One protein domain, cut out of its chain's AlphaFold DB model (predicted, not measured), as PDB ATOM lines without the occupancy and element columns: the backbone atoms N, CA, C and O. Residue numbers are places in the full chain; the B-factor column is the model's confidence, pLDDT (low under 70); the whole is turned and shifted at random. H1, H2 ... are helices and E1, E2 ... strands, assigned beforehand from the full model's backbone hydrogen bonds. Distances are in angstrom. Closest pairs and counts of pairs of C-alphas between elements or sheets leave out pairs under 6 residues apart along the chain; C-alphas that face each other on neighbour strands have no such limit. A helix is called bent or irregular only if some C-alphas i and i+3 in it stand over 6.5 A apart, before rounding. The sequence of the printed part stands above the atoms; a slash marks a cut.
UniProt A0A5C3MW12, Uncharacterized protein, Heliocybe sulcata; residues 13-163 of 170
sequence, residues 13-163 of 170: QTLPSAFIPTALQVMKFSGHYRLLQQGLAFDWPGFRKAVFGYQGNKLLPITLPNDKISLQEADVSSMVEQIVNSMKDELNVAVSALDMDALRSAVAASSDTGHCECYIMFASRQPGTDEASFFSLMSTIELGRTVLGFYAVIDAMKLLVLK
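What this domain is: This is residues 13 to 163 of the 170 residues of an uncharacterized protein of Heliocybe sulcata (UniProt A0A5C3MW12). A long, twisted sheet is built on the hairpin of E4 and E5, with E3 along E4 and the short E1 and E2 along E5. H3 and H4 pack on one face, H2 on the opposite face, and H1 runs slantwise over E4. The printed part has 151 residues, with four named helices and five named strands in the order H1 H2 E1 E2 H3 H4 E3 E4 E5; the class is mixed and neighbour strands are antiparallel. It is compact, with a radius of gyration of the C-alphas of 16.2 A, and spans 52 by 31 by 25 A.

Where its parts are: E4, residues 133 to 146, is 42.1 A long; E5, residues 149 to 162, is 42.2 A and ends at C-alpha 162 (247.453, 332.902, 281.977). E3 is residues 115 to 123, E2 68 to 73, E1 59 to 62. H1, residues 17 to 31, begins at C-alpha 17 (249.087, 319.097, 284.403) and is irregular: C-alphas 18 and 21 are 7.3 A apart. H3 is residues 76 to 90, H2 44 to 53, H4 100 to 109.

How they stand to each other: E3, E4 and E5 form a meander, each strand the antiparallel neighbour of the one before; N 119 and O 139, 2.8 A, and N 142 and O 153, 2.9 A, are within hydrogen-bond range. On the other side of E5 lie E2, with N 71 and O 152 at 2.8 A, and E1, with N 60 and O 160 at 2.9 A. H3's height over the sheet is 9.0 A; its residues 76 to 80 alone touch H4, the closest C-alphas being those of Val 76 and Ala 108, 6.0 A. H1 and H2 are close but not clearly touching, the closest C-alphas being those of Ser 30 and Phe 47, 7.1 A. Every O i to N i+4 pair is within hydrogen-bond range in H2, H3 and H4, and 9 of 11 in H1.

The domain as a whole: The C-alphas farthest apart, of Asp 130 and Val 147, are 53.4 A apart. The printed part has no cut; the link H1 to H2 is long. Residues 37 to 40, 113 to 114 and 126 to 131 have pLDDT under 70.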
ATOM      1  N   GLN A  13     251.438 317.254 275.486       85.50
ATOM      2  CA  GLN A  13     251.776 316.273 276.523       85.50
ATOM      3  C   GLN A  13     252.946 316.699 277.419       85.50
ATOM      4  O   GLN A  13     253.079 316.186 278.528       85.50
ATOM      5  N   THR A  14     253.789 317.627 276.959       83.81
ATOM      6  CA  THR A  14     254.933 318.129 277.732       83.81
ATOM      7  C   THR A  14     254.526 319.214 278.732       83.81
ATOM      8  O   THR A  14     255.314 319.590 279.603       83.81
ATOM      9  N   LEU A  15     253.285 319.708 278.643       87.31
ATOM     10  CA  LEU A  15     252.783 320.777 279.490       87.31
ATOM     11  C   LEU A  15     252.459 320.265 280.910       87.31
ATOM     12  O   LEU A  15     251.798 319.232 281.061       87.31
ATOM     13  N   PRO A  16     252.827 321.004 281.976       88.31
ATOM     14  CA  PRO A  16     252.424 320.677 283.338       88.31
ATOM     15  C   PRO A  16     250.909 320.497 283.485       88.31
ATOM     16  O   PRO A  16     250.112 321.298 282.988       88.31
ATOM     17  N   SER A  17     250.499 319.486 284.255       88.25
ATOM     18  CA  SER A  17     249.087 319.097 284.403       88.25
ATOM     19  C   SER A  17     248.176 320.228 284.892       88.25
ATOM     20  O   SER A  17     247.009 320.305 284.509       88.25
ATOM     21  N   ALA A  18     248.712 321.164 285.681       88.12
ATOM     22  CA  ALA A  18     247.989 322.336 286.168       88.12
ATOM     23  C   ALA A  18     247.526 323.298 285.053       88.12
ATOM     24  O   ALA A  18     246.604 324.087 285.286       88.12
ATOM     25  N   PHE A  19     248.143 323.245 283.868       90.81
ATOM     26  CA  PHE A  19     247.787 324.071 282.714       90.81
ATOM     27  C   PHE A  19     246.884 323.371 281.706       90.81
ATOM     28  O   PHE A  19     246.237 324.070 280.926       90.81
ATOM     29  N   ILE A  20     246.764 322.039 281.758       91.00
ATOM     30  CA  ILE A  20     245.953 321.241 280.824       91.00
ATOM     31  C   ILE A  20     244.555 321.845 280.596       91.00
ATOM     32  O   ILE A  20     244.213 322.098 279.440       91.00
ATOM     33  N   PRO A  21     243.758 322.182 281.634       94.19
ATOM     34  CA  PRO A  21     242.425 322.743 281.410       94.19
ATOM     35  C   PRO A  21     242.446 324.076 280.654       94.19
ATOM     36  O   PRO A  21     241.557 324.343 279.855       94.19
ATOM     37  N   THR A  22     243.459 324.911 280.895       94.69
ATOM     38  CA  THR A  22     243.597 326.214 280.228       94.69
ATOM     39  C   THR A  22     244.092 326.040 278.789       94.69
ATOM     40  O   THR A  22     243.576 326.689 277.886       94.69
ATOM     41  N   ALA A  23     245.032 325.125 278.544       94.62
ATOM     42  CA  ALA A  23     245.505 324.798 277.200       94.62
ATOM     43  C   ALA A  23     244.384 324.238 276.312       94.62
ATOM     44  O   ALA A  23     244.259 324.647 275.162       94.62
ATOM     45  N   LEU A  24     243.493 323.403 276.857       95.25
ATOM     46  CA  LEU A  24     242.303 322.940 276.133       95.25
ATOM     47  C   LEU A  24     241.378 324.094 275.717       95.25
ATOM     48  O   LEU A  24     240.805 324.053 274.632       95.25
ATOM     49  N   GLN A  25     241.250 325.141 276.541       96.25
ATOM     50  CA  GLN A  25     240.487 326.339 276.171       96.25
ATOM     51  C   GLN A  25     241.156 327.114 275.033       96.25
ATOM     52  O   GLN A  25     240.456 327.606 274.156       96.25
ATOM     53  N   VAL A  26     242.491 327.179 275.004       95.38
ATOM     54  CA  VAL A  26     243.238 327.761 273.874       95.38
ATOM     55  C   VAL A  26     243.005 326.948 272.603       95.38
ATOM     56  O   VAL A  26     242.693 327.527 271.569       95.38
ATOM     57  N   MET A  27     243.079 325.615 272.675       94.81
ATOM     58  CA  MET A  27     242.823 324.753 271.516       94.81
ATOM     59  C   MET A  27     241.392 324.901 270.995       94.81
ATOM     60  O   MET A  27     241.195 325.003 269.786       94.81
ATOM     61  N   LYS A  28     240.398 324.962 271.896       94.25
ATOM     62  CA  LYS A  28     238.998 325.218 271.529       94.25
ATOM     63  C   LYS A  28     238.854 326.582 270.852       94.25
ATOM     64  O   LYS A  28     238.301 326.650 269.760       94.25
ATOM     65  N   PHE A  29     239.410 327.629 271.465       94.94
ATOM     66  CA  PHE A  29     239.388 328.990 270.936       94.94
ATOM     67  C   PHE A  29     239.982 329.065 269.522       94.94
ATOM     68  O   PHE A  29     239.320 329.549 268.609       94.94
ATOM     69  N   SER A  30     241.185 328.523 269.310       93.81
ATOM     70  CA  SER A  30     241.819 328.466 267.985       93.81
ATOM     71  C   SER A  30     241.011 327.637 266.981       93.81
ATOM     72  O   SER A  30     240.954 327.977 265.801       93.81
ATOM     73  N   GLY A  31     240.349 326.570 267.439       91.81
ATOM     74  CA  GLY A  31     239.536 325.686 266.605       91.81
ATOM     75  C   GLY A  31     238.369 326.380 265.893       91.81
ATOM     76  O   GLY A  31     238.019 325.961 264.790       91.81
ATOM     77  N   HIS A  32     237.817 327.465 266.453       92.19
ATOM     78  CA  HIS A  32     236.717 328.228 265.830       92.19
ATOM     79  C   HIS A  32     237.096 328.907 264.515       92.19
ATOM     80  O   HIS A  32     236.219 329.263 263.734       92.19
ATOM     81  N   TYR A  33     238.394 329.074 264.262       92.25
ATOM     82  CA  TYR A  33     238.915 329.754 263.077       92.25
ATOM     83  C   TYR A  33     239.362 328.777 261.990       92.25
ATOM     84  O   TYR A  33     239.848 329.192 260.939       92.25
ATOM     85  N   ARG A  34     239.180 327.467 262.204       88.00
ATOM     86  CA  ARG A  34     239.416 326.459 261.171       88.00
ATOM     87  C   ARG A  34     238.227 326.408 260.209       88.00
ATOM     88  O   ARG A  34     237.110 326.070 260.598       88.00
ATOM     89  N   LEU A  35     238.472 326.689 258.933       81.62
ATOM     90  CA  LEU A  35     237.449 326.707 257.892       81.62
ATOM     91  C   LEU A  35     237.239 325.294 257.334       81.62
ATOM     92  O   LEU A  35     237.974 324.817 256.471       81.62
ATOM     93  N   LEU A  36     236.200 324.610 257.816       70.81
ATOM     94  CA  LEU A  36     235.906 323.219 257.439       70.81
ATOM     95  C   LEU A  36     235.375 323.052 256.003       70.81
ATOM     96  O   LEU A  36     235.391 321.941 255.484       70.81
ATOM     97  N   GLN A  37     234.898 324.124 255.357       61.66
ATOM     98  CA  GLN A  37     234.223 324.046 254.050       61.66
ATOM     99  C   GLN A  37     235.055 324.540 252.851       61.66
ATOM    100  O   GLN A  37     234.631 324.347 251.716       61.66
ATOM    101  N   GLN A  38     236.230 325.146 253.061       54.22
ATOM    102  CA  GLN A  38     237.066 325.727 251.994       54.22
ATOM    103  C   GLN A  38     238.506 325.206 252.070       54.22
ATOM    104  O   GLN A  38     239.424 325.941 252.417       54.22
ATOM    105  N   GLY A  39     238.705 323.916 251.790       54.62
ATOM    106  CA  GLY A  39     240.058 323.364 251.630       54.62
ATOM    107  C   GLY A  39     240.942 323.446 252.881       54.62
ATOM    108  O   GLY A  39     242.138 323.678 252.762       54.62
ATOM    109  N   LEU A  40     240.368 323.264 254.079       67.06
ATOM    110  CA  LEU A  40     241.097 323.249 255.360       67.06
ATOM    111  C   LEU A  40     241.874 324.543 255.679       67.06
ATOM    112  O   LEU A  40     242.815 324.508 256.467       67.06
ATOM    113  N   ALA A  41     241.473 325.686 255.120       81.00
ATOM    114  CA  ALA A  41     242.087 326.976 255.422       81.00
ATOM    115  C   ALA A  41     241.855 327.426 256.881       81.00
ATOM    116  O   ALA A  41     240.944 326.961 257.575       81.00
ATOM    117  N   PHE A  42     242.669 328.373 257.345       89.88
ATOM    118  CA  PHE A  42     242.544 328.999 258.661       89.88
ATOM    119  C   PHE A  42     242.246 330.496 258.518       89.88
ATOM    120  O   PHE A  42     242.924 331.204 257.773       89.88
ATOM    121  N   ASP A  43     241.239 330.995 259.237       91.94
ATOM    122  CA  ASP A  43     240.863 332.412 259.255       91.94
ATOM    123  C   ASP A  43     241.815 333.222 260.148       91.94
ATOM    124  O   ASP A  43     241.488 333.623 261.268       91.94
ATOM    125  N   TRP A  44     243.026 333.466 259.643       93.44
ATOM    126  CA  TRP A  44     244.022 334.303 260.312       93.44
ATOM    127  C   TRP A  44     243.523 335.720 260.630       93.44
ATOM    128  O   TRP A  44     243.761 336.177 261.755       93.44
ATOM    129  N   PRO A  45     242.834 336.437 259.716       94.00
ATOM    130  CA  PRO A  45     242.263 337.744 260.029       94.00
ATOM    131  C   PRO A  45     241.274 337.700 261.200       94.00
ATOM    132  O   PRO A  45     241.382 338.517 262.120       94.00
ATOM    133  N   GLY A  46     240.341 336.744 261.202       94.31
ATOM    134  CA  GLY A  46     239.375 336.558 262.282       94.31
ATOM    135  C   GLY A  46     240.037 336.174 263.602       94.31
ATOM    136  O   GLY A  46     239.721 336.771 264.635       94.31
ATOM    137  N   PHE A  47     241.005 335.255 263.567       95.12
ATOM    138  CA  PHE A  47     241.752 334.823 264.749       95.12
ATOM    139  C   PHE A  47     242.522 335.987 265.375       95.12
ATOM    140  O   PHE A  47     242.357 336.277 266.562       95.12
ATOM    141  N   ARG A  48     243.301 336.729 264.575       94.88
ATOM    142  CA  ARG A  48     244.052 337.903 265.049       94.88
ATOM    143  C   ARG A  48     243.105 338.949 265.624       94.88
ATOM    144  O   ARG A  48     243.340 339.436 266.727       94.88
ATOM    145  N   LYS A  49     242.001 339.254 264.932       94.75
ATOM    146  CA  LYS A  49     240.982 340.193 265.427       94.75
ATOM    147  C   LYS A  49     240.436 339.769 266.792       94.75
ATOM    148  O   LYS A  49     240.266 340.621 267.660       94.75
ATOM    149  N   ALA A  50     240.174 338.482 266.994       94.81
ATOM    150  CA  ALA A  50     239.660 337.977 268.260       94.81
ATOM    151  C   ALA A  50     240.700 337.996 269.384       94.81
ATOM    152  O   ALA A  50     240.367 338.384 270.501       94.81
ATOM    153  N   VAL A  51     241.957 337.649 269.089       95.00
ATOM    154  CA  VAL A  51     243.068 337.742 270.050       95.00
ATOM    155  C   VAL A  51     243.288 339.193 270.483       95.00
ATOM    156  O   VAL A  51     243.296 339.478 271.676       95.00
ATOM    157  N   PHE A  52     243.417 340.127 269.534       93.69
ATOM    158  CA  PHE A  52     243.634 341.546 269.843       93.69
ATOM    159  C   PHE A  52     242.403 342.224 270.461       93.69
ATOM    160  O   PHE A  52     242.542 343.193 271.202       93.69
ATOM    161  N   GLY A  53     241.201 341.730 270.164       92.00
ATOM    162  CA  GLY A  53     239.947 342.225 270.732       92.00
ATOM    163  C   GLY A  53     239.602 341.648 272.108       92.00
ATOM    164  O   GLY A  53     238.623 342.096 272.714       92.00
ATOM    165  N   TYR A  54     240.361 340.666 272.605       91.81
ATOM    166  CA  TYR A  54     240.093 340.012 273.881       91.81
ATOM    167  C   TYR A  54     240.236 341.002 275.045       91.81
ATOM    168  O   TYR A  54     241.306 341.542 275.302       91.81
ATOM    169  N   GLN A  55     239.140 341.232 275.774       85.19
ATOM    170  CA  GLN A  55     239.078 342.223 276.860       85.19
ATOM    171  C   GLN A  55     239.645 341.711 278.199       85.19
ATOM    172  O   GLN A  55     239.700 342.453 279.178       85.19
ATOM    173  N   GLY A  56     240.034 340.434 278.282       83.81
ATOM    174  CA  GLY A  56     240.623 339.851 279.486       83.81
ATOM    175  C   GLY A  56     242.149 339.958 279.505       83.81
ATOM    176  O   GLY A  56     242.803 340.036 278.475       83.81
ATOM    177  N   ASN A  57     242.753 339.856 280.689       84.56
ATOM    178  CA  ASN A  57     244.214 339.837 280.843       84.56
ATOM    179  C   ASN A  57     244.825 338.427 280.760       84.56
ATOM    180  O   ASN A  57     245.957 338.214 281.185       84.56
ATOM    181  N   LYS A  58     244.044 337.445 280.292       91.50
ATOM    182  CA  LYS A  58     244.406 336.021 280.319       91.50
ATOM    183  C   LYS A  58     244.940 335.474 278.998       91.50
ATOM    184  O   LYS A  58     245.446 334.356 278.987       91.50
ATOM    185  N   LEU A  59     244.852 336.258 277.928       94.00
ATOM    186  CA  LEU A  59     245.367 335.932 276.606       94.00
ATOM    187  C   LEU A  59     246.025 337.186 276.041       94.00
ATOM    188  O   LEU A  59     245.350 338.190 275.837       94.00
ATOM    189  N   LEU A  60     247.338 337.139 275.842       93.00
ATOM    190  CA  LEU A  60     248.121 338.289 275.400       93.00
ATOM    191  C   LEU A  60     248.942 337.901 274.164       93.00
ATOM    192  O   LEU A  60     249.713 336.939 274.241       93.00
ATOM    193  N   PRO A  61     248.805 338.610 273.030       93.69
ATOM    194  CA  PRO A  61     249.623 338.350 271.854       93.69
ATOM    195  C   PRO A  61     251.074 338.775 272.093       93.69
ATOM    196  O   PRO A  61     251.341 339.820 272.686       93.69
ATOM    197  N   ILE A  62     252.012 337.975 271.591       91.25
ATOM    198  CA  ILE A  62     253.436 338.300 271.539       91.25
ATOM    199  C   ILE A  62     253.830 338.451 270.075       91.25
ATOM    200  O   ILE A  62     253.623 337.540 269.274       91.25
ATOM    201  N   THR A  63     254.432 339.589 269.742       86.00
ATOM    202  CA  THR A  63     254.979 339.837 268.408       86.00
ATOM    203  C   THR A  63     256.138 338.885 268.130       86.00
ATOM    204  O   THR A  63     257.098 338.823 268.900       86.00
ATOM    205  N   LEU A  64     256.038 338.149 267.026       86.69
ATOM    206  CA  LEU A  64     257.140 337.376 266.465       86.69
ATOM    207  C   LEU A  64     257.907 338.248 265.460       86.69
ATOM    208  O   LEU A  64     257.280 339.090 264.816       86.69
ATOM    209  N   PRO A  65     259.230 338.063 265.305       82.69
ATOM    210  CA  PRO A  65     259.995 338.736 264.255       82.69
ATOM    211  C   PRO A  65     259.457 338.413 262.857       82.69
ATOM    212  O   PRO A  65     259.290 339.313 262.042       82.69
ATOM    213  N   ASN A  66     259.137 337.136 262.638       83.50
ATOM    214  CA  ASN A  66     258.538 336.606 261.424       83.50
ATOM    215  C   ASN A  66     257.282 335.825 261.818       83.50
ATOM    216  O   ASN A  66     257.366 334.742 262.394       83.50
ATOM    217  N   ASP A  67     256.110 336.396 261.556       88.31
ATOM    218  CA  ASP A  67     254.817 335.749 261.803       88.31
ATOM    219  C   ASP A  67     254.193 335.162 260.529       88.31
ATOM    220  O   ASP A  67     253.151 334.509 260.604       88.31
ATOM    221  N   LYS A  68     254.861 335.367 259.386       95.06
ATOM    222  CA  LYS A  68     254.582 334.744 258.096       95.06
ATOM    223  C   LYS A  68     255.879 334.441 257.345       95.06
ATOM    224  O   LYS A  68     256.658 335.348 257.061       95.06
ATOM    225  N   ILE A  69     256.093 333.179 256.992       96.31
ATOM    226  CA  ILE A  69     257.288 332.672 256.305       96.31
ATOM    227  C   ILE A  69     256.835 332.025 254.997       96.31
ATOM    228  O   ILE A  69     255.912 331.215 254.992       96.31
ATOM    229  N   SER A  70     257.444 332.401 253.873       96.38
ATOM    230  CA  SER A  70     257.146 331.832 252.552       96.38
ATOM    231  C   SER A  70     258.364 331.090 252.023       96.38
ATOM    232  O   SER A  70     259.451 331.659 251.960       96.38
ATOM    233  N   LEU A  71     258.170 329.830 251.651       96.56
ATOM    234  CA  LEU A  71     259.213 328.904 251.227       96.56
ATOM    235  C   LEU A  71     258.905 328.383 249.826       96.56
ATOM    236  O   LEU A  71     257.742 328.181 249.465       96.56
ATOM    237  N   GLN A  72     259.953 328.122 249.051       96.44
ATOM    238  CA  GLN A  72     259.847 327.508 247.734       96.44
ATOM    239  C   GLN A  72     261.064 326.628 247.486       96.44
ATOM    240  O   GLN A  72     262.188 327.100 247.613       96.44
ATOM    241  N   GLU A  73     260.833 325.373 247.108       97.44
ATOM    242  CA  GLU A  73     261.903 324.402 246.872       97.44
ATOM    243  C   GLU A  73     261.557 323.463 245.717       97.44
ATOM    244  O   GLU A  73     260.387 323.209 245.422       97.44
ATOM    245  N   ALA A  74     262.583 322.939 245.046       95.75
ATOM    246  CA  ALA A  74     262.407 322.108 243.855       95.75
ATOM    247  C   ALA A  74     261.901 320.690 244.175       95.75
ATOM    248  O   ALA A  74     261.183 320.091 243.370       95.75
ATOM    249  N   ASP A  75     262.254 320.154 245.344       96.31
ATOM    250  CA  ASP A  75     261.934 318.788 245.745       96.31
ATOM    251  C   ASP A  75     261.409 318.682 247.184       96.31
ATOM    252  O   ASP A  75     261.480 319.609 247.992       96.31
ATOM    253  N   VAL A  76     260.845 317.509 247.482       96.12
ATOM    254  CA  VAL A  76     260.208 317.200 248.764       96.12
ATOM    255  C   VAL A  76     261.205 317.265 249.923       96.12
ATOM    256  O   VAL A  76     260.841 317.721 251.001       96.12
ATOM    257  N   SER A  77     262.444 316.804 249.732       97.19
ATOM    258  CA  SER A  77     263.429 316.731 250.814       97.19
ATOM    259  C   SER A  77     263.860 318.126 251.241       97.19
ATOM    260  O   SER A  77     263.814 318.428 252.432       97.19
ATOM    261  N   SER A  78     264.208 318.981 250.276       97.75
ATOM    262  CA  SER A  78     264.565 320.376 250.541       97.75
ATOM    263  C   SER A  78     263.403 321.145 251.163       97.75
ATOM    264  O   SER A  78     263.603 321.853 252.144       97.75
ATOM    265  N   MET A  79     262.171 320.950 250.676       97.50
ATOM    266  CA  MET A  79     261.003 321.605 251.274       97.50
ATOM    267  C   MET A  79     260.796 321.198 252.740       97.50
ATOM    268  O   MET A  79     260.605 322.056 253.600       97.50
ATOM    269  N   VAL A  80     260.867 319.898 253.049       97.06
ATOM    270  CA  VAL A  80     260.737 319.400 254.430       97.06
ATOM    271  C   VAL A  80     261.835 319.976 255.324       97.06
ATOM    272  O   VAL A  80     261.546 320.419 256.434       97.06
ATOM    273  N   GLU A  81     263.080 320.005 254.846       97.50
ATOM    274  CA  GLU A  81     264.207 320.573 255.587       97.50
ATOM    275  C   GLU A  81     263.996 322.063 255.895       97.50
ATOM    276  O   GLU A  81     264.144 322.474 257.047       97.50
ATOM    277  N   GLN A  82     263.567 322.863 254.914       97.75
ATOM    278  CA  GLN A  82     263.299 324.290 255.117       97.75
ATOM    279  C   GLN A  82     262.146 324.551 256.083       97.75
ATOM    280  O   GLN A  82     262.234 325.461 256.910       97.75
ATOM    281  N   ILE A  83     261.068 323.763 256.011       96.62
ATOM    282  CA  ILE A  83     259.946 323.872 256.953       96.62
ATOM    283  C   ILE A  83     260.441 323.610 258.376       96.62
ATOM    284  O   ILE A  83     260.143 324.378 259.288       96.62
ATOM    285  N   VAL A  84     261.229 322.555 258.573       96.06
ATOM    286  CA  VAL A  84     261.732 322.158 259.896       96.06
ATOM    287  C   VAL A  84     262.708 323.185 260.448       96.06
ATOM    288  O   VAL A  84     262.584 323.565 261.613       96.06
ATOM    289  N   ASN A  85     263.623 323.686 259.618       95.88
ATOM    290  CA  ASN A  85     264.539 324.757 260.003       95.88
ATOM    291  C   ASN A  85     263.771 326.041 260.340       95.88
ATOM    292  O   ASN A  85     264.047 326.651 261.363       95.88
ATOM    293  N   SER A  86     262.735 326.398 259.576       95.38
ATOM    294  CA  SER A  86     261.883 327.559 259.881       95.38
ATOM    295  C   SER A  86     261.148 327.392 261.217       95.38
ATOM    296  O   SER A  86     261.191 328.271 262.073       95.38
ATOM    297  N   MET A  87     260.513 326.239 261.453       94.25
ATOM    298  CA  MET A  87     259.823 325.960 262.719       94.25
ATOM    299  C   MET A  87     260.795 326.001 263.907       94.25
ATOM    300  O   MET A  87     260.485 326.559 264.960       94.25
ATOM    301  N   LYS A  88     261.993 325.440 263.746       93.56
ATOM    302  CA  LYS A  88     263.000 325.375 264.801       93.56
ATOM    303  C   LYS A  88     263.673 326.723 265.057       93.56
ATOM    304  O   LYS A  88     263.698 327.171 266.198       93.56
ATOM    305  N   ASP A  89     264.224 327.350 264.030       91.69
ATOM    306  CA  ASP A  89     265.138 328.481 264.181       91.69
ATOM    307  C   ASP A  89     264.380 329.821 264.246       91.69
ATOM    308  O   ASP A  89     264.764 330.696 265.020       91.69
ATOM    309  N   GLU A  90     263.257 329.962 263.528       91.12
ATOM    310  CA  GLU A  90     262.440 331.190 263.539       91.12
ATOM    311  C   GLU A  90     261.350 331.159 264.620       91.12
ATOM    312  O   GLU A  90     261.047 332.179 265.246       91.12
ATOM    313  N   LEU A  91     260.748 329.986 264.862       92.62
ATOM    314  CA  LEU A  91     259.610 329.838 265.782       92.62
ATOM    315  C   LEU A  91     259.965 329.138 267.103       92.62
ATOM    316  O   LEU A  91     259.116 329.063 267.996       92.62
ATOM    317  N   ASN A  92     261.215 328.691 267.271       92.75
ATOM    318  CA  ASN A  92     261.707 328.004 268.469       92.75
ATOM    319  C   ASN A  92     260.875 326.758 268.827       92.75
ATOM    320  O   ASN A  92     260.533 326.528 269.989       92.75
ATOM    321  N   VAL A  93     260.507 325.969 267.818       92.12
ATOM    322  CA  VAL A  93     259.799 324.692 267.970       92.12
ATOM    323  C   VAL A  93     260.801 323.553 268.153       92.12
ATOM    324  O   VAL A  93     261.829 323.481 267.478       92.12
ATOM    325  N   ALA A  94     260.503 322.631 269.066       91.94
ATOM    326  CA  ALA A  94     261.268 321.406 269.227       91.94
ATOM    327  C   ALA A  94     261.071 320.519 267.991       91.94
ATOM    328  O   ALA A  94     259.944 320.212 267.619       91.94
ATOM    329  N   VAL A  95     262.159 320.043 267.379       89.75
ATOM    330  CA  VAL A  95     262.074 319.149 266.206       89.75
ATOM    331  C   VAL A  95     261.271 317.880 266.521       89.75
ATOM    332  O   VAL A  95     260.537 317.396 265.670       89.75
ATOM    333  N   SER A  96     261.337 317.382 267.760       89.44
ATOM    334  CA  SER A  96     260.539 316.244 268.242       89.44
ATOM    335  C   SER A  96     259.029 316.486 268.233       89.44
ATOM    336  O   SER A  96     258.266 315.523 268.267       89.44
ATOM    337  N   ALA A  97     258.587 317.744 268.193       88.06
ATOM    338  CA  ALA A  97     257.175 318.087 268.111       88.06
ATOM    339  C   ALA A  97     256.603 317.902 266.698       88.06
ATOM    340  O   ALA A  97     255.380 317.866 266.545       88.06
ATOM    341  N   LEU A  98     257.470 317.791 265.687       89.75
ATOM    342  CA  LEU A  98     257.106 317.637 264.285       89.75
ATOM    343  C   LEU A  98     257.102 316.155 263.901       89.75
ATOM    344  O   LEU A  98     258.090 315.445 264.091       89.75
ATOM    345  N   ASP A  99     256.004 315.694 263.307       91.00
ATOM    346  CA  ASP A  99     255.963 314.379 262.672       91.00
ATOM    347  C   ASP A  99     256.589 314.484 261.274       91.00
ATOM    348  O   ASP A  99     255.956 314.903 260.305       91.00
ATOM    349  N   MET A 100     257.875 314.147 261.193       92.81
ATOM    350  CA  MET A 100     258.680 314.277 259.976       92.81
ATOM    351  C   MET A 100     258.187 313.390 258.828       92.81
ATOM    352  O   MET A 100     258.333 313.762 257.661       92.81
ATOM    353  N   ASP A 101     257.614 312.226 259.134       93.62
ATOM    354  CA  ASP A 101     257.123 311.295 258.118       93.62
ATOM    355  C   ASP A 101     255.745 311.719 257.604       93.62
ATOM    356  O   ASP A 101     255.496 311.664 256.392       93.62
ATOM    357  N   ALA A 102     254.880 312.222 258.491       91.69
ATOM    358  CA  ALA A 102     253.630 312.859 258.095       91.69
ATOM    359  C   ALA A 102     253.892 314.107 257.243       91.69
ATOM    360  O   ALA A 102     253.325 314.223 256.157       91.69
ATOM    361  N   LEU A 103     254.817 314.978 257.663       93.44
ATOM    362  CA  LEU A 103     255.185 316.183 256.918       93.44
ATOM    363  C   LEU A 103     255.737 315.840 255.529       93.44
ATOM    364  O   LEU A 103     255.307 316.412 254.528       93.44
ATOM    365  N   ARG A 104     256.645 314.860 255.436       95.12
ATOM    366  CA  ARG A 104     257.159 314.384 254.144       95.12
ATOM    367  C   ARG A 104     256.036 313.864 253.247       95.12
ATOM    368  O   ARG A 104     256.019 314.173 252.055       95.12
ATOM    369  N   SER A 105     255.103 313.101 253.811       92.94
ATOM    370  CA  SER A 105     253.947 312.573 253.078       92.94
ATOM    371  C   SER A 105     253.020 313.693 252.596       92.94
ATOM    372  O   SER A 105     252.583 313.660 251.448       92.94
ATOM    373  N   ALA A 106     252.772 314.706 253.428       91.81
ATOM    374  CA  ALA A 106     251.943 315.860 253.095       91.81
ATOM    375  C   ALA A 106     252.559 316.708 251.973       91.81
ATOM    376  O   ALA A 106     251.875 317.044 251.007       91.81
ATOM    377  N   VAL A 107     253.870 316.980 252.035       93.44
ATOM    378  CA  VAL A 107     254.590 317.687 250.963       93.44
ATOM    379  C   VAL A 107     254.525 316.888 249.659       93.44
ATOM    380  O   VAL A 107     254.180 317.444 248.618       93.44
ATOM    381  N   ALA A 108     254.785 315.577 249.701       93.00
ATOM    382  CA  ALA A 108     254.727 314.721 248.516       93.00
ATOM    383  C   ALA A 108     253.317 314.623 247.902       93.00
ATOM    384  O   ALA A 108     253.187 314.504 246.684       93.00
ATOM    385  N   ALA A 109     252.275 314.678 248.736       90.31
ATOM    386  CA  ALA A 109     250.877 314.639 248.317       90.31
ATOM    387  C   ALA A 109     250.321 316.005 247.879       90.31
ATOM    388  O   ALA A 109     249.202 316.060 247.367       90.31
ATOM    389  N   SER A 110     251.068 317.096 248.079       89.75
ATOM    390  CA  SER A 110     250.598 318.441 247.750       89.75
ATOM    391  C   SER A 110     250.309 318.602 246.252       89.75
ATOM    392  O   SER A 110     251.027 318.102 245.375       89.75
ATOM    393  N   SER A 111     249.224 319.309 245.958       84.88
ATOM    394  CA  SER A 111     248.753 319.600 244.606       84.88
ATOM    395  C   SER A 111     248.703 321.111 244.365       84.88
ATOM    396  O   SER A 111     249.171 321.915 245.170       84.88
ATOM    397  N   ASP A 112     248.161 321.502 243.218       77.12
ATOM    398  CA  ASP A 112     247.813 322.885 242.888       77.12
ATOM    399  C   ASP A 112     246.671 323.439 243.758       77.12
ATOM    400  O   ASP A 112     246.537 324.651 243.918       77.12
ATOM    401  N   THR A 113     245.869 322.562 244.363       68.31
ATOM    402  CA  THR A 113     244.911 322.916 245.410       68.31
ATOM    403  C   THR A 113     245.613 322.834 246.766       68.31
ATOM    404  O   THR A 113     245.777 321.741 247.307       68.31
ATOM    405  N   GLY A 114     246.067 323.976 247.290       66.88
ATOM    406  CA  GLY A 114     246.812 324.043 248.549       66.88
ATOM    407  C   GLY A 114     246.116 323.321 249.713       66.88
ATOM    408  O   GLY A 114     244.890 323.344 249.835       66.88
ATOM    409  N   HIS A 115     246.905 322.669 250.568       78.75
ATOM    410  CA  HIS A 115     246.453 321.984 251.780       78.75
ATOM    411  C   HIS A 115     247.030 322.676 253.011       78.75
ATOM    412  O   HIS A 115     248.230 322.918 253.068       78.75
ATOM    413  N   CYS A 116     246.200 322.961 254.013       82.50
ATOM    414  CA  CYS A 116     246.625 323.658 255.221       82.50
ATOM    415  C   CYS A 116     246.552 322.748 256.457       82.50
ATOM    416  O   CYS A 116     245.498 322.220 256.821       82.50
ATOM    417  N   GLU A 117     247.690 322.591 257.130       85.31
ATOM    418  CA  GLU A 117     247.820 321.900 258.412       85.31
ATOM    419  C   GLU A 117     247.881 322.904 259.562       85.31
ATOM    420  O   GLU A 117     248.504 323.952 259.439       85.31
ATOM    421  N   CYS A 118     247.240 322.595 260.691       86.81
ATOM    422  CA  CYS A 118     247.206 323.459 261.872       86.81
ATOM    423  C   CYS A 118     247.976 322.817 263.028       86.81
ATOM    424  O   CYS A 118     247.695 321.677 263.399       86.81
ATOM    425  N   TYR A 119     248.857 323.587 263.656       88.69
ATOM    426  CA  TYR A 119     249.675 323.176 264.789       88.69
ATOM    427  C   TYR A 119     249.437 324.116 265.971       88.69
ATOM    428  O   TYR A 119     249.575 325.334 265.856       88.69
ATOM    429  N   ILE A 120     249.095 323.540 267.125       91.56
ATOM    430  CA  ILE A 120     249.024 324.257 268.402       91.56
ATOM    431  C   ILE A 120     250.035 323.620 269.342       91.56
ATOM    432  O   ILE A 120     249.862 322.477 269.767       91.56
ATOM    433  N   MET A 121     251.086 324.368 269.650       93.19
ATOM    434  CA  MET A 121     252.202 323.921 270.479       93.19
ATOM    435  C   MET A 121     252.299 324.770 271.744       93.19
ATOM    436  O   MET A 121     251.719 325.859 271.834       93.19
ATOM    437  N   PHE A 122     253.023 324.267 272.740       92.12
ATOM    438  CA  PHE A 122     253.068 324.854 274.072       92.12
ATOM    439  C   PHE A 122     254.484 324.874 274.635       92.12
ATOM    440  O   PHE A 122     255.284 323.986 274.369       92.12
ATOM    441  N   ALA A 123     254.781 325.890 275.439       90.12
ATOM    442  CA  ALA A 123     256.012 325.970 276.213       90.12
ATOM    443  C   ALA A 123     255.699 326.534 277.601       90.12
ATOM    444  O   ALA A 123     255.098 327.603 277.721       90.12
ATOM    445  N   SER A 124     256.122 325.845 278.659       83.81
ATOM    446  CA  SER A 124     256.150 326.389 280.023       83.81
ATOM    447  C   SER A 124     257.596 326.628 280.451       83.81
ATOM    448  O   SER A 124     258.510 325.927 280.002       83.81
ATOM    449  N   ARG A 125     257.828 327.619 281.317       70.38
ATOM    450  CA  ARG A 125     259.141 327.737 281.956       70.38
ATOM    451  C   ARG A 125     259.284 326.571 282.961       70.38
ATOM    452  O   ARG A 125     258.322 325.872 283.285       70.38
ATOM    453  N   GLN A 126     260.525 326.222 283.299       57.38
ATOM    454  CA  GLN A 126     260.821 325.065 284.152       57.38
ATOM    455  C   GLN A 126     260.360 325.286 285.610       57.38
ATOM    456  O   GLN A 126     260.297 326.424 286.076       57.38
ATOM    457  N   PRO A 127     260.050 324.201 286.345       48.00
ATOM    458  CA  PRO A 127     259.285 324.251 287.588       48.00
ATOM    459  C   PRO A 127     260.056 324.933 288.725       48.00
ATOM    460  O   PRO A 127     261.229 324.647 288.952       48.00
ATOM    461  N   GLY A 128     259.371 325.801 289.474       49.88
ATOM    462  CA  GLY A 128     259.944 326.480 290.645       49.88
ATOM    463  C   GLY A 128     259.438 327.902 290.878       49.88
ATOM    464  O   GLY A 128     259.698 328.472 291.933       49.88
ATOM    465  N   THR A 129     258.690 328.469 289.932       52.50
ATOM    466  CA  THR A 129     257.891 329.675 290.173       52.50
ATOM    467  C   THR A 129     256.416 329.292 290.206       52.50
ATOM    468  O   THR A 129     256.028 328.302 289.587       52.50
ATOM    469  N   ASP A 130     255.601 330.017 290.969       53.91
ATOM    470  CA  ASP A 130     254.140 329.885 290.972       53.91
ATOM    471  C   ASP A 130     253.589 330.267 289.586       53.91
ATOM    472  O   ASP A 130     253.053 331.359 289.388       53.91
ATOM    473  N   GLU A 131     253.804 329.415 288.579       63.25
ATOM    474  CA  GLU A 131     253.567 329.777 287.189       63.25
ATOM    475  C   GLU A 131     252.066 329.930 286.956       63.25
ATOM    476  O   GLU A 131     251.288 328.983 286.832       63.25
ATOM    477  N   ALA A 132     251.649 331.189 286.902       80.56
ATOM    478  CA  ALA A 132     250.311 331.592 286.527       80.56
ATOM    479  C   ALA A 132     250.128 331.618 285.003       80.56
ATOM    480  O   ALA A 132     249.078 332.071 284.553       80.56
ATOM    481  N   SER A 133     251.110 331.175 284.206       88.94
ATOM    482  CA  SER A 133     251.085 331.297 282.746       88.94
ATOM    483  C   SER A 133     251.962 330.290 282.002       88.94
ATOM    484  O   SER A 133     252.965 329.835 282.536       88.94
ATOM    485  N   PHE A 134     251.635 330.050 280.735       91.75
ATOM    486  CA  PHE A 134     252.443 329.328 279.749       91.75
ATOM    487  C   PHE A 134     252.403 330.077 278.408       91.75
ATOM    488  O   PHE A 134     251.603 330.999 278.225       91.75
ATOM    489  N   PHE A 135     253.248 329.690 277.457       93.12
ATOM    490  CA  PHE A 135     253.170 330.167 276.080       93.12
ATOM    491  C   PHE A 135     252.464 329.148 275.193       93.12
ATOM    492  O   PHE A 135     252.684 327.945 275.323       93.12
ATOM    493  N   SER A 136     251.669 329.636 274.245       95.06
ATOM    494  CA  SER A 136     251.136 328.837 273.145       95.06
ATOM    495  C   SER A 136     251.578 329.427 271.810       95.06
ATOM    496  O   SER A 136     251.653 330.646 271.667       95.06
ATOM    497  N   LEU A 137     251.880 328.562 270.850       95.88
ATOM    498  CA  LEU A 137     252.143 328.917 269.464       95.88
ATOM    499  C   LEU A 137     251.036 328.299 268.610       95.88
ATOM    500  O   LEU A 137     250.955 327.077 268.500       95.88
ATOM    501  N   MET A 138     250.186 329.145 268.030       95.44
ATOM    502  CA  MET A 138     249.299 328.744 266.940       95.44
ATOM    503  C   MET A 138     250.074 328.927 265.643       95.44
ATOM    504  O   MET A 138     250.603 330.012 265.411       95.44
ATOM    505  N   SER A 139     250.130 327.905 264.801       94.88
ATOM    506  CA  SER A 139     250.736 328.007 263.477       94.88
ATOM    507  C   SER A 139     249.988 327.175 262.450       94.88
ATOM    508  O   SER A 139     249.303 326.209 262.792       94.88
ATOM    509  N   THR A 140     250.102 327.561 261.188       94.19
ATOM    510  CA  THR A 140     249.590 326.787 260.062       94.19
ATOM    511  C   THR A 140     250.659 326.619 259.013       94.19
ATOM    512  O   THR A 140     251.415 327.555 258.787       94.19
ATOM    513  N   ILE A 141     250.672 325.471 258.347       93.62
ATOM    514  CA  ILE A 141     251.521 325.209 257.189       93.62
ATOM    515  C   ILE A 141     250.595 324.971 256.001       93.62
ATOM    516  O   ILE A 141     249.940 323.933 255.922       93.62
ATOM    517  N   GLU A 142     250.515 325.943 255.099       92.75
ATOM    518  CA  GLU A 142     249.915 325.749 253.783       92.75
ATOM    519  C   GLU A 142     250.964 325.139 252.859       92.75
ATOM    520  O   GLU A 142     252.043 325.702 252.710       92.75
ATOM    521  N   LEU A 143     250.653 324.004 252.242       92.56
ATOM    522  CA  LEU A 143     251.492 323.301 251.281       92.56
ATOM    523  C   LEU A 143     250.828 323.321 249.914       92.56
ATOM    524  O   LEU A 143     249.632 323.051 249.801       92.56
ATOM    525  N   GLY A 144     251.613 323.528 248.866       92.12
ATOM    526  CA  GLY A 144     251.126 323.349 247.508       92.12
ATOM    527  C   GLY A 144     252.243 323.159 246.497       92.12
ATOM    528  O   GLY A 144     253.435 323.174 246.817       92.12
ATOM    529  N   ARG A 145     251.838 322.964 245.246       92.06
ATOM    530  CA  ARG A 145     252.736 322.648 244.140       92.06
ATOM    531  C   ARG A 145     252.592 323.644 242.997       92.06
ATOM    532  O   ARG A 145     251.498 324.050 242.623       92.06
ATOM    533  N   THR A 146     253.726 324.002 242.407       90.44
ATOM    534  CA  THR A 146     253.837 324.842 241.211       90.44
ATOM    535  C   THR A 146     254.601 324.106 240.110       90.44
ATOM    536  O   THR A 146     255.141 323.017 240.316       90.44
ATOM    537  N   VAL A 147     254.718 324.728 238.934       90.44
ATOM    538  CA  VAL A 147     255.580 324.224 237.848       90.44
ATOM    539  C   VAL A 147     257.071 324.214 238.209       90.44
ATOM    540  O   VAL A 147     257.840 323.509 237.565       90.44
ATOM    541  N   LEU A 148     257.480 324.985 239.223       89.31
ATOM    542  CA  LEU A 148     258.872 325.108 239.668       89.31
ATOM    543  C   LEU A 148     259.218 324.178 240.841       89.31
ATOM    544  O   LEU A 148     260.376 324.126 241.238       89.31
ATOM    545  N   GLY A 149     258.238 323.459 241.398       93.81
ATOM    546  CA  GLY A 149     258.428 322.608 242.573       93.81
ATOM    547  C   GLY A 149     257.313 322.788 243.595       93.81
ATOM    548  O   GLY A 149     256.142 322.900 243.236       93.81
ATOM    549  N   PHE A 150     257.681 322.838 244.866       95.38
ATOM    550  CA  PHE A 150     256.787 322.931 246.013       95.38
ATOM    551  C   PHE A 150     256.855 324.325 246.632       95.38
ATOM    552  O   PHE A 150     257.890 324.990 246.573       95.38
ATOM    553  N   TYR A 151     255.764 324.757 247.254       94.88
ATOM    554  CA  TYR A 151     255.748 325.933 248.114       94.88
ATOM    555  C   TYR A 151     255.176 325.585 249.486       94.88
ATOM    556  O   TYR A 151     254.355 324.672 249.613       94.88
ATOM    557  N   ALA A 152     255.605 326.341 250.493       94.88
ATOM    558  CA  ALA A 152     254.980 326.330 251.803       94.88
ATOM    559  C   ALA A 152     254.801 327.753 252.335       94.88
ATOM    560  O   ALA A 152     255.669 328.607 252.147       94.88
ATOM    561  N   VAL A 153     253.686 328.007 253.016       95.19
ATOM    562  CA  VAL A 153     253.458 329.247 253.764       95.19
ATOM    563  C   VAL A 153     253.194 328.890 255.217       95.19
ATOM    564  O   VAL A 153     252.220 328.206 255.526       95.19
ATOM    565  N   ILE A 154     254.078 329.348 256.102       95.50
ATOM    566  CA  ILE A 154     253.937 329.184 257.545       95.50
ATOM    567  C   ILE A 154     253.429 330.500 258.119       95.50
ATOM    568  O   ILE A 154     254.148 331.494 258.092       95.50
ATOM    569  N   ASP A 155     252.213 330.513 258.649       95.75
ATOM    570  CA  ASP A 155     251.694 331.630 259.442       95.75
ATOM    571  C   ASP A 155     251.714 331.230 260.921       95.75
ATOM    572  O   ASP A 155     251.439 330.077 261.261       95.75
ATOM    573  N   ALA A 156     252.052 332.163 261.809       96.06
ATOM    574  CA  ALA A 156     252.210 331.885 263.229       96.06
ATOM    575  C   ALA A 156     251.759 333.046 264.123       96.06
ATOM    576  O   ALA A 156     251.866 334.222 263.781       96.06
ATOM    577  N   MET A 157     251.293 332.723 265.328       96.06
ATOM    578  CA  MET A 157     251.040 333.689 266.390       96.06
ATOM    579  C   MET A 157     251.391 333.086 267.745       96.06
ATOM    580  O   MET A 157     250.872 332.040 268.143       96.06
ATOM    581  N   LYS A 158     252.260 333.786 268.475       94.94
ATOM    582  CA  LYS A 158     252.645 333.436 269.838       94.94
ATOM    583  C   LYS A 158     251.742 334.141 270.845       94.94
ATOM    584  O   LYS A 158     251.453 335.330 270.716       94.94
ATOM    585  N   LEU A 159     251.339 333.411 271.875       94.69
ATOM    586  CA  LEU A 159     250.435 333.860 272.926       94.69
ATOM    587  C   LEU A 159     251.076 333.615 274.293       94.69
ATOM    588  O   LEU A 159     251.576 332.523 274.553       94.69
ATOM    589  N   LEU A 160     251.025 334.605 275.183       93.38
ATOM    590  CA  LEU A 160     251.153 334.392 276.624       93.38
ATOM    591  C   LEU A 160     249.760 334.114 277.182       93.38
ATOM    592  O   LEU A 160     248.852 334.939 277.059       93.38
ATOM    593  N   VAL A 161     249.597 332.952 277.802       94.00
ATOM    594  CA  VAL A 161     248.313 332.473 278.305       94.00
ATOM    595  C   VAL A 161     248.401 332.340 279.809       94.00
ATOM    596  O   VAL A 161     249.239 331.602 280.322       94.00
ATOM    597  N   LEU A 162     247.526 333.033 280.530       92.00
ATOM    598  CA  LEU A 162     247.453 332.902 281.977       92.00
ATOM    599  C   LEU A 162     246.451 331.811 282.353       92.00
ATOM    600  O   LEU A 162     245.383 331.672 281.747       92.00
ATOM    601  N   LYS A 163     246.760 331.088 283.429       89.88
ATOM    602  CA  LYS A 163     245.882 330.095 284.038       89.88
ATOM    603  C   LYS A 163     244.487 330.684 284.252       89.88
ATOM    604  O   LYS A 163     244.326 331.788 284.789       89.88
TER     605      LYS A 163